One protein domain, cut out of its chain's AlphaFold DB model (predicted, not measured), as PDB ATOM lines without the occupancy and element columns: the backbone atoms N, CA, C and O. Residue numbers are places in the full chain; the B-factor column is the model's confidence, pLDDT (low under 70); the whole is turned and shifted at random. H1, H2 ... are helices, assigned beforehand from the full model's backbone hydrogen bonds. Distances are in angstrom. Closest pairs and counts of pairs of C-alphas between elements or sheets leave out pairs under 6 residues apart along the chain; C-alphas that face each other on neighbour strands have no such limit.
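What this domain is: This is residues 139 to 240 of the 391 residues of an uncharacterized protein of Haloarcula rubripromontorii (UniProt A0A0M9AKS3). Seven short helices, mostly packed at steep angles, make a compact, rounded body: H3 and H5 lie nearest its middle and meet about perpendicular, with Ala 174 of H3 by Gly 209 of H5, H2 packs on both, and H1 packs on H3 at one end of the body while residues 233 to 237 of H7 pack on H5 at the other. H4 packs on H2, and H6 makes a corner with H7. The printed part has 102 residues, with H1 to H7 in chain order and no named strand; the class is all helix. It is compact, with a radius of gyration of the C-alphas of 12.2 A and spans of 32 by 30 by 22 A.

How they stand to each other: H2, residues 158 to 170, is the hub, touching four helices. It touches H3, residues 174 to 181, with residues 164 to 169 alone, the closest C-alphas being those of Ile 168 and Gly 175, 4.3 A apart. H2 touches H5, residues 198 to 209, at a steep tilt of 55 degrees, closest at the C-alphas of Leu 167 and Ser 202, 5.6 A. With residues 159 to 164 alone it touches H4, residues 184 to 192, closest at the C-alphas of Gln 160 and Leu 191, 5.1 A. H1, residues 143 to 154, forms a helical hairpin with H2, closest at the C-alphas of Val 153 and Gln 161, 5.5 A. H1 touches H3 about perpendicular, at 85 degrees, closest at the C-alphas of Ala 149 and Asp 180, 4.4 A. H3 touches H5, closest at the C-alphas of Ala 174 and Gly 209, 4.9 A. H7, residues 226 to 237, touches H5 with residues 233 to 237 alone, at 80 degrees, closest at the C-alphas of Asp 200 and Gly 237, 3.9 A. H6, residues 213 to 222, and H7 only just touch, only at the corner, with 3 pairs of C-alphas within 8 A, closest at Phe 222 and Leu 228, 5.3 A. In H1 to H7 every O i to N i+4 pair is within hydrogen-bond range.

Where its parts are: H1 begins at C-alpha 143, (177.643, 114.373, 118.713), and is 16.6 A long; H2 is 18.3 A and H5 16.3 A. H7, 15.8 A, ends at C-alpha 237, (157.525, 116.989, 136.742).

The domain as a whole: The two C-alphas farthest apart are those of Lys 144 and Glu 240, 34.5 A. The printed part has no cut, the six links are tight, and no printed residue is under 70 in pLDDT.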
ATOM      1  N   SER A 139     175.268 116.104 129.049       70.94
ATOM      2  CA  SER A 139     173.871 115.735 128.786       70.94
ATOM      3  C   SER A 139     173.713 114.726 127.645       70.94
ATOM      4  O   SER A 139     172.643 114.135 127.514       70.94
ATOM      5  N   ILE A 140     174.732 114.551 126.798       77.81
ATOM      6  CA  ILE A 140     174.719 113.632 125.653       77.81
ATOM      7  C   ILE A 140     175.965 112.748 125.651       77.81
ATOM      8  O   ILE A 140     177.057 113.183 126.000       77.81
ATOM      9  N   ASP A 141     175.822 111.529 125.143       78.06
ATOM     10  CA  ASP A 141     176.925 110.573 125.037       78.06
ATOM     11  C   ASP A 141     177.817 110.849 123.814       78.06
ATOM     12  O   ASP A 141     178.966 110.408 123.744       78.06
ATOM     13  N   SER A 142     177.284 111.513 122.777       78.94
ATOM     14  CA  SER A 142     178.041 111.826 121.556       78.94
ATOM     15  C   SER A 142     177.377 112.872 120.656       78.94
ATOM     16  O   SER A 142     176.155 112.981 120.588       78.94
ATOM     17  N   TYR A 143     178.167 113.522 119.795       77.88
ATOM     18  CA  TYR A 143     177.643 114.373 118.713       77.88
ATOM     19  C   TYR A 143     176.672 113.652 117.760       77.88
ATOM     20  O   TYR A 143     175.827 114.291 117.134       77.88
ATOM     21  N   LYS A 144     176.747 112.316 117.650       84.31
ATOM     22  CA  LYS A 144     175.785 111.533 116.853       84.31
ATOM     23  C   LYS A 144     174.384 111.566 117.464       84.31
ATOM     24  O   LYS A 144     173.417 111.586 116.712       84.31
ATOM     25  N   GLN A 145     174.283 111.560 118.792       85.56
ATOM     26  CA  GLN A 145     173.014 111.701 119.509       85.56
ATOM     27  C   GLN A 145     172.404 113.077 119.255       85.56
ATOM     28  O   GLN A 145     171.237 113.170 118.889       85.56
ATOM     29  N   LEU A 146     173.217 114.131 119.320       84.19
ATOM     30  CA  LEU A 146     172.771 115.483 118.998       84.19
ATOM     31  C   LEU A 146     172.247 115.592 117.559       84.19
ATOM     32  O   LEU A 146     171.158 116.112 117.346       84.19
ATOM     33  N   TYR A 147     172.967 115.038 116.579       82.50
ATOM     34  CA  TYR A 147     172.522 115.048 115.181       82.50
ATOM     35  C   TYR A 147     171.182 114.326 114.979       82.50
ATOM     36  O   TYR A 147     170.300 114.835 114.290       82.50
ATOM     37  N   ARG A 148     171.009 113.145 115.587       92.12
ATOM     38  CA  ARG A 148     169.752 112.389 115.506       92.12
ATOM     39  C   ARG A 148     168.601 113.123 116.186       92.12
ATOM     40  O   ARG A 148     167.518 113.167 115.614       92.12
ATOM     41  N   ALA A 149     168.833 113.724 117.353       93.25
ATOM     42  CA  ALA A 149     167.824 114.513 118.048       93.25
ATOM     43  C   ALA A 149     167.380 115.727 117.225       93.25
ATOM     44  O   ALA A 149     166.185 115.921 117.042       93.25
ATOM     45  N   VAL A 150     168.324 116.516 116.693       90.50
ATOM     46  CA  VAL A 150     168.017 117.677 115.837       90.50
ATOM     47  C   VAL A 150     167.199 117.239 114.627       90.50
ATOM     48  O   VAL A 150     166.128 117.783 114.390       90.50
ATOM     49  N   ARG A 151     167.630 116.174 113.941       93.19
ATOM     50  CA  ARG A 151     166.883 115.616 112.812       93.19
ATOM     51  C   ARG A 151     165.462 115.202 113.201       93.19
ATOM     52  O   ARG A 151     164.526 115.521 112.482       93.19
ATOM     53  N   LYS A 152     165.288 114.531 114.344       96.56
ATOM     54  CA  LYS A 152     163.956 114.174 114.849       96.56
ATOM     55  C   LYS A 152     163.090 115.405 115.076       96.56
ATOM     56  O   LYS A 152     161.924 115.358 114.725       96.56
ATOM     57  N   VAL A 153     163.636 116.485 115.643       93.69
ATOM     58  CA  VAL A 153     162.905 117.751 115.831       93.69
ATOM     59  C   VAL A 153     162.487 118.363 114.494       93.69
ATOM     60  O   VAL A 153     161.368 118.864 114.375       93.69
ATOM     61  N   ASP A 154     163.362 118.321 113.495       89.38
ATOM     62  CA  ASP A 154     163.081 118.851 112.158       89.38
ATOM     63  C   ASP A 154     161.984 118.047 111.436       89.38
ATOM     64  O   ASP A 154     161.176 118.632 110.718       89.38
ATOM     65  N   ASP A 155     161.904 116.740 111.698       92.38
ATOM     66  CA  ASP A 155     160.907 115.818 111.138       92.38
ATOM     67  C   ASP A 155     159.533 115.862 111.868       92.38
ATOM     68  O   ASP A 155     158.634 115.081 111.538       92.38
ATOM     69  N   LEU A 156     159.350 116.725 112.880       91.75
ATOM     70  CA  LEU A 156     158.079 116.899 113.605       91.75
ATOM     71  C   LEU A 156     157.160 117.946 112.958       91.75
ATOM     72  O   LEU A 156     157.608 118.959 112.421       91.75
ATOM     73  N   ASP A 157     155.850 117.764 113.136       83.81
ATOM     74  CA  ASP A 157     154.838 118.725 112.690       83.81
ATOM     75  C   ASP A 157     154.801 119.973 113.590       83.81
ATOM     76  O   ASP A 157     155.170 119.924 114.764       83.81
ATOM     77  N   GLY A 158     154.313 121.104 113.064       82.25
ATOM     78  CA  GLY A 158     154.487 122.448 113.642       82.25
ATOM     79  C   GLY A 158     154.349 122.563 115.169       82.25
ATOM     80  O   GLY A 158     155.260 123.068 115.827       82.25
ATOM     81  N   THR A 159     153.256 122.068 115.755       85.00
ATOM     82  CA  THR A 159     153.045 122.124 117.214       85.00
ATOM     83  C   THR A 159     154.035 121.246 117.981       85.00
ATOM     84  O   THR A 159     154.616 121.690 118.973       85.00
ATOM     85  N   GLN A 160     154.266 120.017 117.513       91.31
ATOM     86  CA  GLN A 160     155.202 119.082 118.139       91.31
ATOM     87  C   GLN A 160     156.637 119.602 118.043       91.31
ATOM     88  O   GLN A 160     157.365 119.578 119.032       91.31
ATOM     89  N   GLN A 161     157.025 120.146 116.888       91.94
ATOM     90  CA  GLN A 161     158.333 120.755 116.680       91.94
ATOM     91  C   GLN A 161     158.559 121.932 117.633       91.94
ATOM     92  O   GLN A 161     159.603 121.999 118.284       91.94
ATOM     93  N   ARG A 162     157.586 122.845 117.764       87.31
ATOM     94  CA  ARG A 162     157.684 123.972 118.710       87.31
ATOM     95  C   ARG A 162     157.865 123.481 120.146       87.31
ATOM     96  O   ARG A 162     158.768 123.956 120.834       87.31
ATOM     97  N   ARG A 163     157.079 122.490 120.577       90.94
ATOM     98  CA  ARG A 163     157.195 121.892 121.918       90.94
ATOM     99  C   ARG A 163     158.530 121.178 122.133       90.94
ATOM    100  O   ARG A 163     159.119 121.322 123.198       90.94
ATOM    101  N   ALA A 164     159.063 120.481 121.129       94.81
ATOM    102  CA  ALA A 164     160.387 119.862 121.212       94.81
ATOM    103  C   ALA A 164     161.506 120.904 121.358       94.81
ATOM    104  O   ALA A 164     162.411 120.747 122.180       94.81
ATOM    105  N   LYS A 165     161.433 121.993 120.580       92.25
ATOM    106  CA  LYS A 165     162.376 123.114 120.664       92.25
ATOM    107  C   LYS A 165     162.330 123.777 122.039       92.25
ATOM    108  O   LYS A 165     163.383 123.997 122.634       92.25
ATOM    109  N   GLN A 166     161.126 124.028 122.557       91.19
ATOM    110  CA  GLN A 166     160.915 124.558 123.903       91.19
ATOM    111  C   GLN A 166     161.483 123.619 124.973       91.19
ATOM    112  O   GLN A 166     162.246 124.065 125.825       91.19
ATOM    113  N   LEU A 167     161.199 122.317 124.880       94.69
ATOM    114  CA  LEU A 167     161.716 121.317 125.809       94.69
ATOM    115  C   LEU A 167     163.247 121.346 125.867       94.69
ATOM    116  O   LEU A 167     163.829 121.411 126.946       94.69
ATOM    117  N   ILE A 168     163.918 121.342 124.715       93.38
ATOM    118  CA  ILE A 168     165.386 121.402 124.639       93.38
ATOM    119  C   ILE A 168     165.927 122.731 125.180       93.38
ATOM    120  O   ILE A 168     166.944 122.741 125.876       93.38
ATOM    121  N   ALA A 169     165.247 123.842 124.890       89.00
ATOM    122  CA  ALA A 169     165.632 125.164 125.365       89.00
ATOM    123  C   ALA A 169     165.539 125.289 126.894       89.00
ATOM    124  O   ALA A 169     166.454 125.812 127.525       89.00
ATOM    125  N   GLU A 170     164.454 124.799 127.496       87.81
ATOM    126  CA  GLU A 170     164.187 124.934 128.931       87.81
ATOM    127  C   GLU A 170     164.992 123.957 129.787       87.81
ATOM    128  O   GLU A 170     165.251 124.217 130.961       87.81
ATOM    129  N   THR A 171     165.390 122.820 129.227       91.75
ATOM    130  CA  THR A 171     166.074 121.746 129.962       91.75
ATOM    131  C   THR A 171     167.596 121.855 129.920       91.75
ATOM    132  O   THR A 171     168.281 120.893 130.261       91.75
ATOM    133  N   ASP A 172     168.126 122.997 129.467       77.12
ATOM    134  CA  ASP A 172     169.563 123.238 129.277       77.12
ATOM    135  C   ASP A 172     170.269 122.103 128.506       77.12
ATOM    136  O   ASP A 172     171.427 121.775 128.752       77.12
ATOM    137  N   GLY A 173     169.560 121.501 127.545       76.75
ATOM    138  CA  GLY A 173     170.085 120.440 126.691       76.75
ATOM    139  C   GLY A 173     169.724 119.010 127.103       76.75
ATOM    140  O   GLY A 173     169.833 118.122 126.261       76.75
ATOM    141  N   ALA A 174     169.214 118.754 128.316       89.00
ATOM    142  CA  ALA A 174     168.774 117.403 128.707       89.00
ATOM    143  C   ALA A 174     167.638 116.865 127.808       89.00
ATOM    144  O   ALA A 174     167.545 115.663 127.555       89.00
ATOM    145  N   GLY A 175     166.828 117.756 127.232       94.06
ATOM    146  CA  GLY A 175     165.818 117.418 126.232       94.06
ATOM    147  C   GLY A 175     166.391 116.774 124.972       94.06
ATOM    148  O   GLY A 175     165.704 115.970 124.351       94.06
ATOM    149  N   VAL A 176     167.654 117.040 124.617       93.81
ATOM    150  CA  VAL A 176     168.313 116.406 123.461       93.81
ATOM    151  C   VAL A 176     168.426 114.899 123.680       93.81
ATOM    152  O   VAL A 176     168.105 114.123 122.781       93.81
ATOM    153  N   LYS A 177     168.814 114.486 124.893       94.38
ATOM    154  CA  LYS A 177     168.915 113.075 125.284       94.38
ATOM    155  C   LYS A 177     167.566 112.374 125.178       94.38
ATOM    156  O   LYS A 177     167.463 111.321 124.555       94.38
ATOM    157  N   LEU A 178     166.519 112.980 125.743       95.94
ATOM    158  CA  LEU A 178     165.176 112.398 125.715       95.94
ATOM    159  C   LEU A 178     164.637 112.279 124.282       95.94
ATOM    160  O   LEU A 178     164.128 111.224 123.910       95.94
ATOM    161  N   VAL A 179     164.783 113.329 123.468       96.94
ATOM    162  CA  VAL A 179     164.340 113.341 122.065       96.94
ATOM    163  C   VAL A 179     165.071 112.284 121.231       96.94
ATOM    164  O   VAL A 179     164.440 111.595 120.429       96.94
ATOM    165  N   ASP A 180     166.383 112.112 121.420       95.94
ATOM    166  CA  ASP A 180     167.133 111.061 120.725       95.94
ATOM    167  C   ASP A 180     166.674 109.656 121.125       95.94
ATOM    168  O   ASP A 180     166.482 108.800 120.262       95.94
ATOM    169  N   GLU A 181     166.494 109.412 122.423       95.69
ATOM    170  CA  GLU A 181     166.273 108.068 122.958       95.69
ATOM    171  C   GLU A 181     164.815 107.594 122.876       95.69
ATOM    172  O   GLU A 181     164.552 106.389 122.935       95.69
ATOM    173  N   LEU A 182     163.856 108.510 122.728       96.88
ATOM    174  CA  LEU A 182     162.462 108.163 122.471       96.88
ATOM    175  C   LEU A 182     162.268 107.680 121.030       96.88
ATOM    176  O   LEU A 182     162.769 108.277 120.079       96.88
ATOM    177  N   GLY A 183     161.484 106.615 120.853       96.56
ATOM    178  CA  GLY A 183     161.008 106.223 119.525       96.56
ATOM    179  C   GLY A 183     160.064 107.280 118.947       96.56
ATOM    180  O   GLY A 183     159.307 107.895 119.699       96.56
ATOM    181  N   ASP A 184     160.084 107.463 117.628       96.00
ATOM    182  CA  ASP A 184     159.410 108.582 116.952       96.00
ATOM    183  C   ASP A 184     157.908 108.665 117.274       96.00
ATOM    184  O   ASP A 184     157.391 109.743 117.548       96.00
ATOM    185  N   ASP A 185     157.211 107.527 117.342       96.19
ATOM    186  CA  ASP A 185     155.780 107.488 117.680       96.19
ATOM    187  C   ASP A 185     155.502 107.873 119.136       96.19
ATOM    188  O   ASP A 185     154.473 108.468 119.450       96.19
ATOM    189  N   THR A 186     156.417 107.542 120.048       97.00
ATOM    190  CA  THR A 186     156.290 107.937 121.459       97.00
ATOM    191  C   THR A 186     156.600 109.418 121.616       97.00
ATOM    192  O   THR A 186     155.868 110.120 122.302       97.00
ATOM    193  N   LEU A 187     157.625 109.916 120.918       97.38
ATOM    194  CA  LEU A 187     157.970 111.334 120.890       97.38
ATOM    195  C   LEU A 187     156.808 112.188 120.359       97.38
ATOM    196  O   LEU A 187     156.426 113.164 121.001       97.38
ATOM    197  N   ARG A 188     156.205 111.795 119.229       96.06
ATOM    198  CA  ARG A 188     155.036 112.481 118.654       96.06
ATOM    199  C   ARG A 188     153.846 112.488 119.610       96.06
ATOM    200  O   ARG A 188     153.194 113.521 119.732       96.06
ATOM    201  N   ARG A 189     153.581 111.372 120.302       95.50
ATOM    202  CA  ARG A 189     152.517 111.296 121.315       95.50
ATOM    203  C   ARG A 189     152.795 112.224 122.491       95.50
ATOM    204  O   ARG A 189     151.993 113.109 122.726       95.50
ATOM    205  N   VAL A 190     153.957 112.108 123.140       96.69
ATOM    206  CA  VAL A 190     154.348 112.957 124.285       96.69
ATOM    207  C   VAL A 190     154.252 114.447 123.943       96.69
ATOM    208  O   VAL A 190     153.721 115.231 124.719       96.69
ATOM    209  N   LEU A 191     154.759 114.859 122.779       95.50
ATOM    210  CA  LEU A 191     154.756 116.270 122.387       95.50
ATOM    211  C   LEU A 191     153.393 116.742 121.873       95.50
ATOM    212  O   LEU A 191     153.081 117.924 121.982       95.50
ATOM    213  N   GLY A 192     152.597 115.845 121.295       91.69
ATOM    214  CA  GLY A 192     151.256 116.142 120.796       91.69
ATOM    215  C   GLY A 192     150.178 116.155 121.879       91.69
ATOM    216  O   GLY A 192     149.094 116.667 121.625       91.69
ATOM    217  N   ASP A 193     150.472 115.618 123.061       92.12
ATOM    218  CA  ASP A 193     149.509 115.474 124.146       92.12
ATOM    219  C   ASP A 193     149.210 116.821 124.818       92.12
ATOM    220  O   ASP A 193     150.090 117.455 125.407       92.12
ATOM    221  N   SER A 194     147.974 117.305 124.699       87.25
ATOM    222  CA  SER A 194     147.560 118.568 125.315       87.25
ATOM    223  C   SER A 194     147.410 118.477 126.830       87.25
ATOM    224  O   SER A 194     147.459 119.520 127.480       87.25
ATOM    225  N   ASP A 195     147.253 117.270 127.377       89.19
ATOM    226  CA  ASP A 195     147.032 117.056 128.810       89.19
ATOM    227  C   ASP A 195     148.348 117.080 129.606       89.19
ATOM    228  O   ASP A 195     148.348 117.189 130.837       89.19
ATOM    229  N   ILE A 196     149.484 117.045 128.899       92.56
ATOM    230  CA  ILE A 196     150.817 117.223 129.467       92.56
ATOM    231  C   ILE A 196     151.159 118.714 129.548       92.56
ATOM    232  O   ILE A 196     151.323 119.400 128.534       92.56
ATOM    233  N   ASP A 197     151.348 119.200 130.776       93.81
ATOM    234  CA  ASP A 197     151.889 120.531 131.029       93.81
ATOM    235  C   ASP A 197     153.359 120.613 130.582       93.81
ATOM    236  O   ASP A 197     154.194 119.762 130.908       93.81
ATOM    237  N   ALA A 198     153.690 121.656 129.817       91.31
ATOM    238  CA  ALA A 198     155.027 121.824 129.256       91.31
ATOM    239  C   ALA A 198     156.098 122.011 130.344       91.31
ATOM    240  O   ALA A 198     157.219 121.523 130.195       91.31
ATOM    241  N   ALA A 199     155.764 122.673 131.457       92.81
ATOM    242  CA  ALA A 199     156.702 122.897 132.546       92.81
ATOM    243  C   ALA A 199     156.941 121.611 133.352       92.81
ATOM    244  O   ALA A 199     158.084 121.356 133.749       92.81
ATOM    245  N   ASP A 200     155.909 120.786 133.550       97.12
ATOM    246  CA  ASP A 200     156.053 119.438 134.115       97.12
ATOM    247  C   ASP A 200     156.935 118.561 133.225       97.12
ATOM    248  O   ASP A 200     157.903 117.974 133.715       97.12
ATOM    249  N   LEU A 201     156.691 118.545 131.910       97.44
ATOM    250  CA  LEU A 201     157.522 117.807 130.957       97.44
ATOM    251  C   LEU A 201     158.984 118.271 131.002       97.44
ATOM    252  O   LEU A 201     159.890 117.437 131.073       97.44
ATOM    253  N   SER A 202     159.234 119.581 131.028       96.06
ATOM    254  CA  SER A 202     160.582 120.140 131.167       96.06
ATOM    255  C   SER A 202     161.240 119.732 132.488       96.06
ATOM    256  O   SER A 202     162.386 119.281 132.494       96.06
ATOM    257  N   ARG A 203     160.545 119.830 133.629       97.06
ATOM    258  CA  ARG A 203     161.093 119.414 134.935       97.06
ATOM    259  C   ARG A 203     161.380 117.912 134.985       97.06
ATOM    260  O   ARG A 203     162.476 117.535 135.399       97.06
ATOM    261  N   ALA A 204     160.464 117.078 134.498       98.06
ATOM    262  CA  ALA A 204     160.653 115.632 134.404       98.06
ATOM    263  C   ALA A 204     161.837 115.280 133.486       98.06
ATOM    264  O   ALA A 204     162.626 114.390 133.792       98.06
ATOM    265  N   THR A 205     162.015 116.026 132.394       97.62
ATOM    266  CA  THR A 205     163.109 115.821 131.434       97.62
ATOM    267  C   THR A 205     164.475 116.221 131.994       97.62
ATOM    268  O   THR A 205     165.463 115.537 131.728       97.62
ATOM    269  N   ARG A 206     164.562 117.276 132.821       96.00
ATOM    270  CA  ARG A 206     165.810 117.585 133.548       96.00
ATOM    271  C   ARG A 206     166.200 116.425 134.464       96.00
ATOM    272  O   ARG A 206     167.327 115.946 134.398       96.00
ATOM    273  N   LYS A 207     165.232 115.912 135.231       96.56
ATOM    274  CA  LYS A 207     165.412 114.754 136.121       96.56
ATOM    275  C   LYS A 207     165.837 113.497 135.357       96.56
ATOM    276  O   LYS A 207     166.735 112.778 135.792       96.56
ATOM    277  N   TYR A 208     165.247 113.275 134.184       96.31
ATOM    278  CA  TYR A 208     165.624 112.210 133.255       96.31
ATOM    279  C   TYR A 208     167.080 112.308 132.776       96.31
ATOM    280  O   TYR A 208     167.764 111.287 132.685       96.31
ATOM    281  N   GLY A 209     167.569 113.520 132.489       93.12
ATOM    282  CA  GLY A 209     168.941 113.752 132.029       93.12
ATOM    283  C   GLY A 209     169.995 113.132 132.953       93.12
ATOM    284  O   GLY A 209     170.965 112.549 132.470       93.12
ATOM    285  N   GLU A 210     169.740 113.161 134.263       92.69
ATOM    286  CA  GLU A 210     170.625 112.648 135.315       92.69
ATOM    287  C   GLU A 210     170.429 111.156 135.658       92.69
ATOM    288  O   GLU A 210     170.970 110.669 136.661       92.69
ATOM    289  N   LEU A 211     169.596 110.428 134.909       94.12
ATOM    290  CA  LEU A 211     169.385 108.997 135.126       94.12
ATOM    291  C   LEU A 211     170.447 108.156 134.407       94.12
ATOM    292  O   LEU A 211     170.853 108.451 133.277       94.12
ATOM    293  N   ASP A 212     170.852 107.069 135.067       90.94
ATOM    294  CA  ASP A 212     171.644 105.996 134.465       90.94
ATOM    295  C   ASP A 212     170.828 105.189 133.439       90.94
ATOM    296  O   ASP A 212     169.607 105.318 133.346       90.94
ATOM    297  N   GLY A 213     171.502 104.341 132.658       88.88
ATOM    298  CA  GLY A 213     170.883 103.633 131.533       88.88
ATOM    299  C   GLY A 213     169.700 102.728 131.901       88.88
ATOM    300  O   GLY A 213     168.776 102.596 131.095       88.88
ATOM    301  N   GLU A 214     169.682 102.128 133.095       93.50
ATOM    302  CA  GLU A 214     168.562 101.277 133.518       93.50
ATOM    303  C   GLU A 214     167.366 102.122 133.952       93.50
ATOM    304  O   GLU A 214     166.251 101.914 133.469       93.50
ATOM    305  N   ASN A 215     167.597 103.118 134.807       95.88
ATOM    306  CA  ASN A 215     166.548 104.014 135.279       95.88
ATOM    307  C   ASN A 215     165.970 104.858 134.128       95.88
ATOM    308  O   ASN A 215     164.755 105.022 134.027       95.88
ATOM    309  N   ALA A 216     166.816 105.327 133.206       95.88
ATOM    310  CA  ALA A 216     166.392 106.035 132.001       95.88
ATOM    311  C   ALA A 216     165.526 105.146 131.094       95.88
ATOM    312  O   ALA A 216     164.537 105.616 130.529       95.88
ATOM    313  N   ARG A 217     165.848 103.850 130.983       96.38
ATOM    314  CA  ARG A 217     165.026 102.898 130.229       96.38
ATOM    315  C   ARG A 217     163.634 102.770 130.841       96.38
ATOM    316  O   ARG A 217     162.665 102.945 130.109       96.38
ATOM    317  N   VAL A 218     163.533 102.515 132.147       97.25
ATOM    318  CA  VAL A 218     162.238 102.387 132.846       97.25
ATOM    319  C   VAL A 218     161.422 103.677 132.713       97.25
ATOM    320  O   VAL A 218     160.242 103.621 132.376       97.25
ATOM    321  N   PHE A 219     162.063 104.843 132.849       98.00
ATOM    322  CA  PHE A 219     161.418 106.140 132.631       98.00
ATOM    323  C   PHE A 219     160.771 106.226 131.241       98.00
ATOM    324  O   PHE A 219     159.617 106.629 131.122       98.00
ATOM    325  N   ARG A 220     161.491 105.831 130.178       97.56
ATOM    326  CA  ARG A 220     160.961 105.848 128.805       97.56
ATOM    327  C   ARG A 220     159.879 104.801 128.565       97.56
ATOM    328  O   ARG A 220     159.018 105.047 127.726       97.56
ATOM    329  N   GLU A 221     159.913 103.659 129.252       96.88
ATOM    330  CA  GLU A 221     158.835 102.666 129.164       96.88
ATOM    331  C   GLU A 221     157.502 103.261 129.636       96.88
ATOM    332  O   GLU A 221     156.499 103.097 128.946       96.88
ATOM    333  N   PHE A 222     157.495 104.052 130.717       97.44
ATOM    334  CA  PHE A 222     156.271 104.719 131.185       97.44
ATOM    335  C   PHE A 222     155.705 105.712 130.171       97.44
ATOM    336  O   PHE A 222     154.495 105.856 130.074       97.44
ATOM    337  N   LEU A 223     156.555 106.359 129.365       97.50
ATOM    338  CA  LEU A 223     156.098 107.307 128.341       97.50
ATOM    339  C   LEU A 223     155.351 106.637 127.177       97.50
ATOM    340  O   LEU A 223     154.665 107.323 126.413       97.50
ATOM    341  N   LYS A 224     155.494 105.315 127.009       96.31
ATOM    342  CA  LYS A 224     154.842 104.569 125.926       96.31
ATOM    343  C   LYS A 224     153.372 104.283 126.202       96.31
ATOM    344  O   LYS A 224     152.629 104.140 125.229       96.31
ATOM    345  N   ASP A 225     152.986 104.175 127.468       95.44
ATOM    346  CA  ASP A 225     151.604 103.991 127.909       95.44
ATOM    347  C   ASP A 225     150.985 105.356 128.222       95.44
ATOM    348  O   ASP A 225     151.617 106.177 128.879       95.44
ATOM    349  N   ASP A 226     149.777 105.626 127.733       93.75
ATOM    350  CA  ASP A 226     149.169 106.954 127.859       93.75
ATOM    351  C   ASP A 226     148.818 107.291 129.322       93.75
ATOM    352  O   ASP A 226     149.120 108.380 129.803       93.75
ATOM    353  N   THR A 227     148.291 106.326 130.082       92.31
ATOM    354  CA  THR A 227     147.893 106.551 131.483       92.31
ATOM    355  C   THR A 227     149.116 106.713 132.388       92.31
ATOM    356  O   THR A 227     149.162 107.587 133.269       92.31
ATOM    357  N   LEU A 228     150.137 105.880 132.173       96.88
ATOM    358  CA  LEU A 228     151.385 105.987 132.916       96.88
ATOM    359  C   LEU A 228     152.145 107.249 132.541       96.88
ATOM    360  O   LEU A 228     152.618 107.922 133.450       96.88
ATOM    361  N   ARG A 229     152.213 107.615 131.257       97.69
ATOM    362  CA  ARG A 229     152.865 108.845 130.796       97.69
ATOM    363  C   ARG A 229     152.309 110.060 131.520       97.69
ATOM    364  O   ARG A 229     153.091 110.819 132.087       97.69
ATOM    365  N   ASP A 230     150.993 110.230 131.540       96.38
ATOM    366  CA  ASP A 230     150.382 111.453 132.063       96.38
ATOM    367  C   ASP A 230     150.576 111.582 133.572       96.38
ATOM    368  O   ASP A 230     150.946 112.640 134.086       96.38
ATOM    369  N   SER A 231     150.359 110.486 134.307       98.00
ATOM    370  CA  SER A 231     150.592 110.478 135.753       98.00
ATOM    371  C   SER A 231     152.078 110.612 136.094       98.00
ATOM    372  O   SER A 231     152.429 111.361 137.005       98.00
ATOM    373  N   TRP A 232     152.960 109.957 135.337       98.31
ATOM    374  CA  TRP A 232     154.401 110.013 135.542       98.31
ATOM    375  C   TRP A 232     154.968 111.399 135.262       98.31
ATOM    376  O   TRP A 232     155.687 111.921 136.106       98.31
ATOM    377  N   ILE A 233     154.632 112.026 134.131       98.19
ATOM    378  CA  ILE A 233     155.121 113.370 133.804       98.19
ATOM    379  C   ILE A 233     154.614 114.392 134.817       98.19
ATOM    380  O   ILE A 233     155.408 115.206 135.274       98.19
ATOM    381  N   ARG A 234     153.350 114.313 135.246       97.69
ATOM    382  CA  ARG A 234     152.812 115.213 136.278       97.69
ATOM    383  C   ARG A 234     153.558 115.075 137.609       97.69
ATOM    384  O   ARG A 234     153.923 116.067 138.231       97.69
ATOM    385  N   VAL A 235     153.814 113.845 138.054       98.31
ATOM    386  CA  VAL A 235     154.466 113.594 139.349       98.31
ATOM    387  C   VAL A 235     155.972 113.833 139.273       98.31
ATOM    388  O   VAL A 235     156.506 114.638 140.028       98.31
ATOM    389  N   ALA A 236     156.674 113.212 138.326       98.06
ATOM    390  CA  ALA A 236     158.104 113.436 138.123       98.06
ATOM    391  C   ALA A 236     158.401 114.883 137.700       98.06
ATOM    392  O   ALA A 236     159.490 115.385 137.962       98.06
ATOM    393  N   GLY A 237     157.450 115.575 137.080       97.19
ATOM    394  CA  GLY A 237     157.525 116.989 136.742       97.19
ATOM    395  C   GLY A 237     157.226 117.918 137.909       97.19
ATOM    396  O   GLY A 237     157.641 119.067 137.854       97.19
ATOM    397  N   SER A 238     156.610 117.452 138.994       97.19
ATOM    398  CA  SER A 238     156.246 118.314 140.117       97.19
ATOM    399  C   SER A 238     157.477 118.969 140.772       97.19
ATOM    400  O   SER A 238     158.516 118.307 140.935       97.19
ATOM    401  N   PRO A 239     157.390 120.256 141.171       94.12
ATOM    402  CA  PRO A 239     158.429 120.910 141.967       94.12
ATOM    403  C   PRO A 239     158.612 120.276 143.355       94.12
ATOM    404  O   PRO A 239     159.708 120.360 143.896       94.12
ATOM    405  N   GLU A 240     157.584 119.618 143.897       93.62
ATOM    406  CA  GLU A 240     157.636 118.916 145.192       93.62
ATOM    407  C   GLU A 240     158.392 117.585 145.112       93.62
ATOM    408  O   GLU A 240     158.782 117.027 146.124       93.62
TER     409      GLU A 240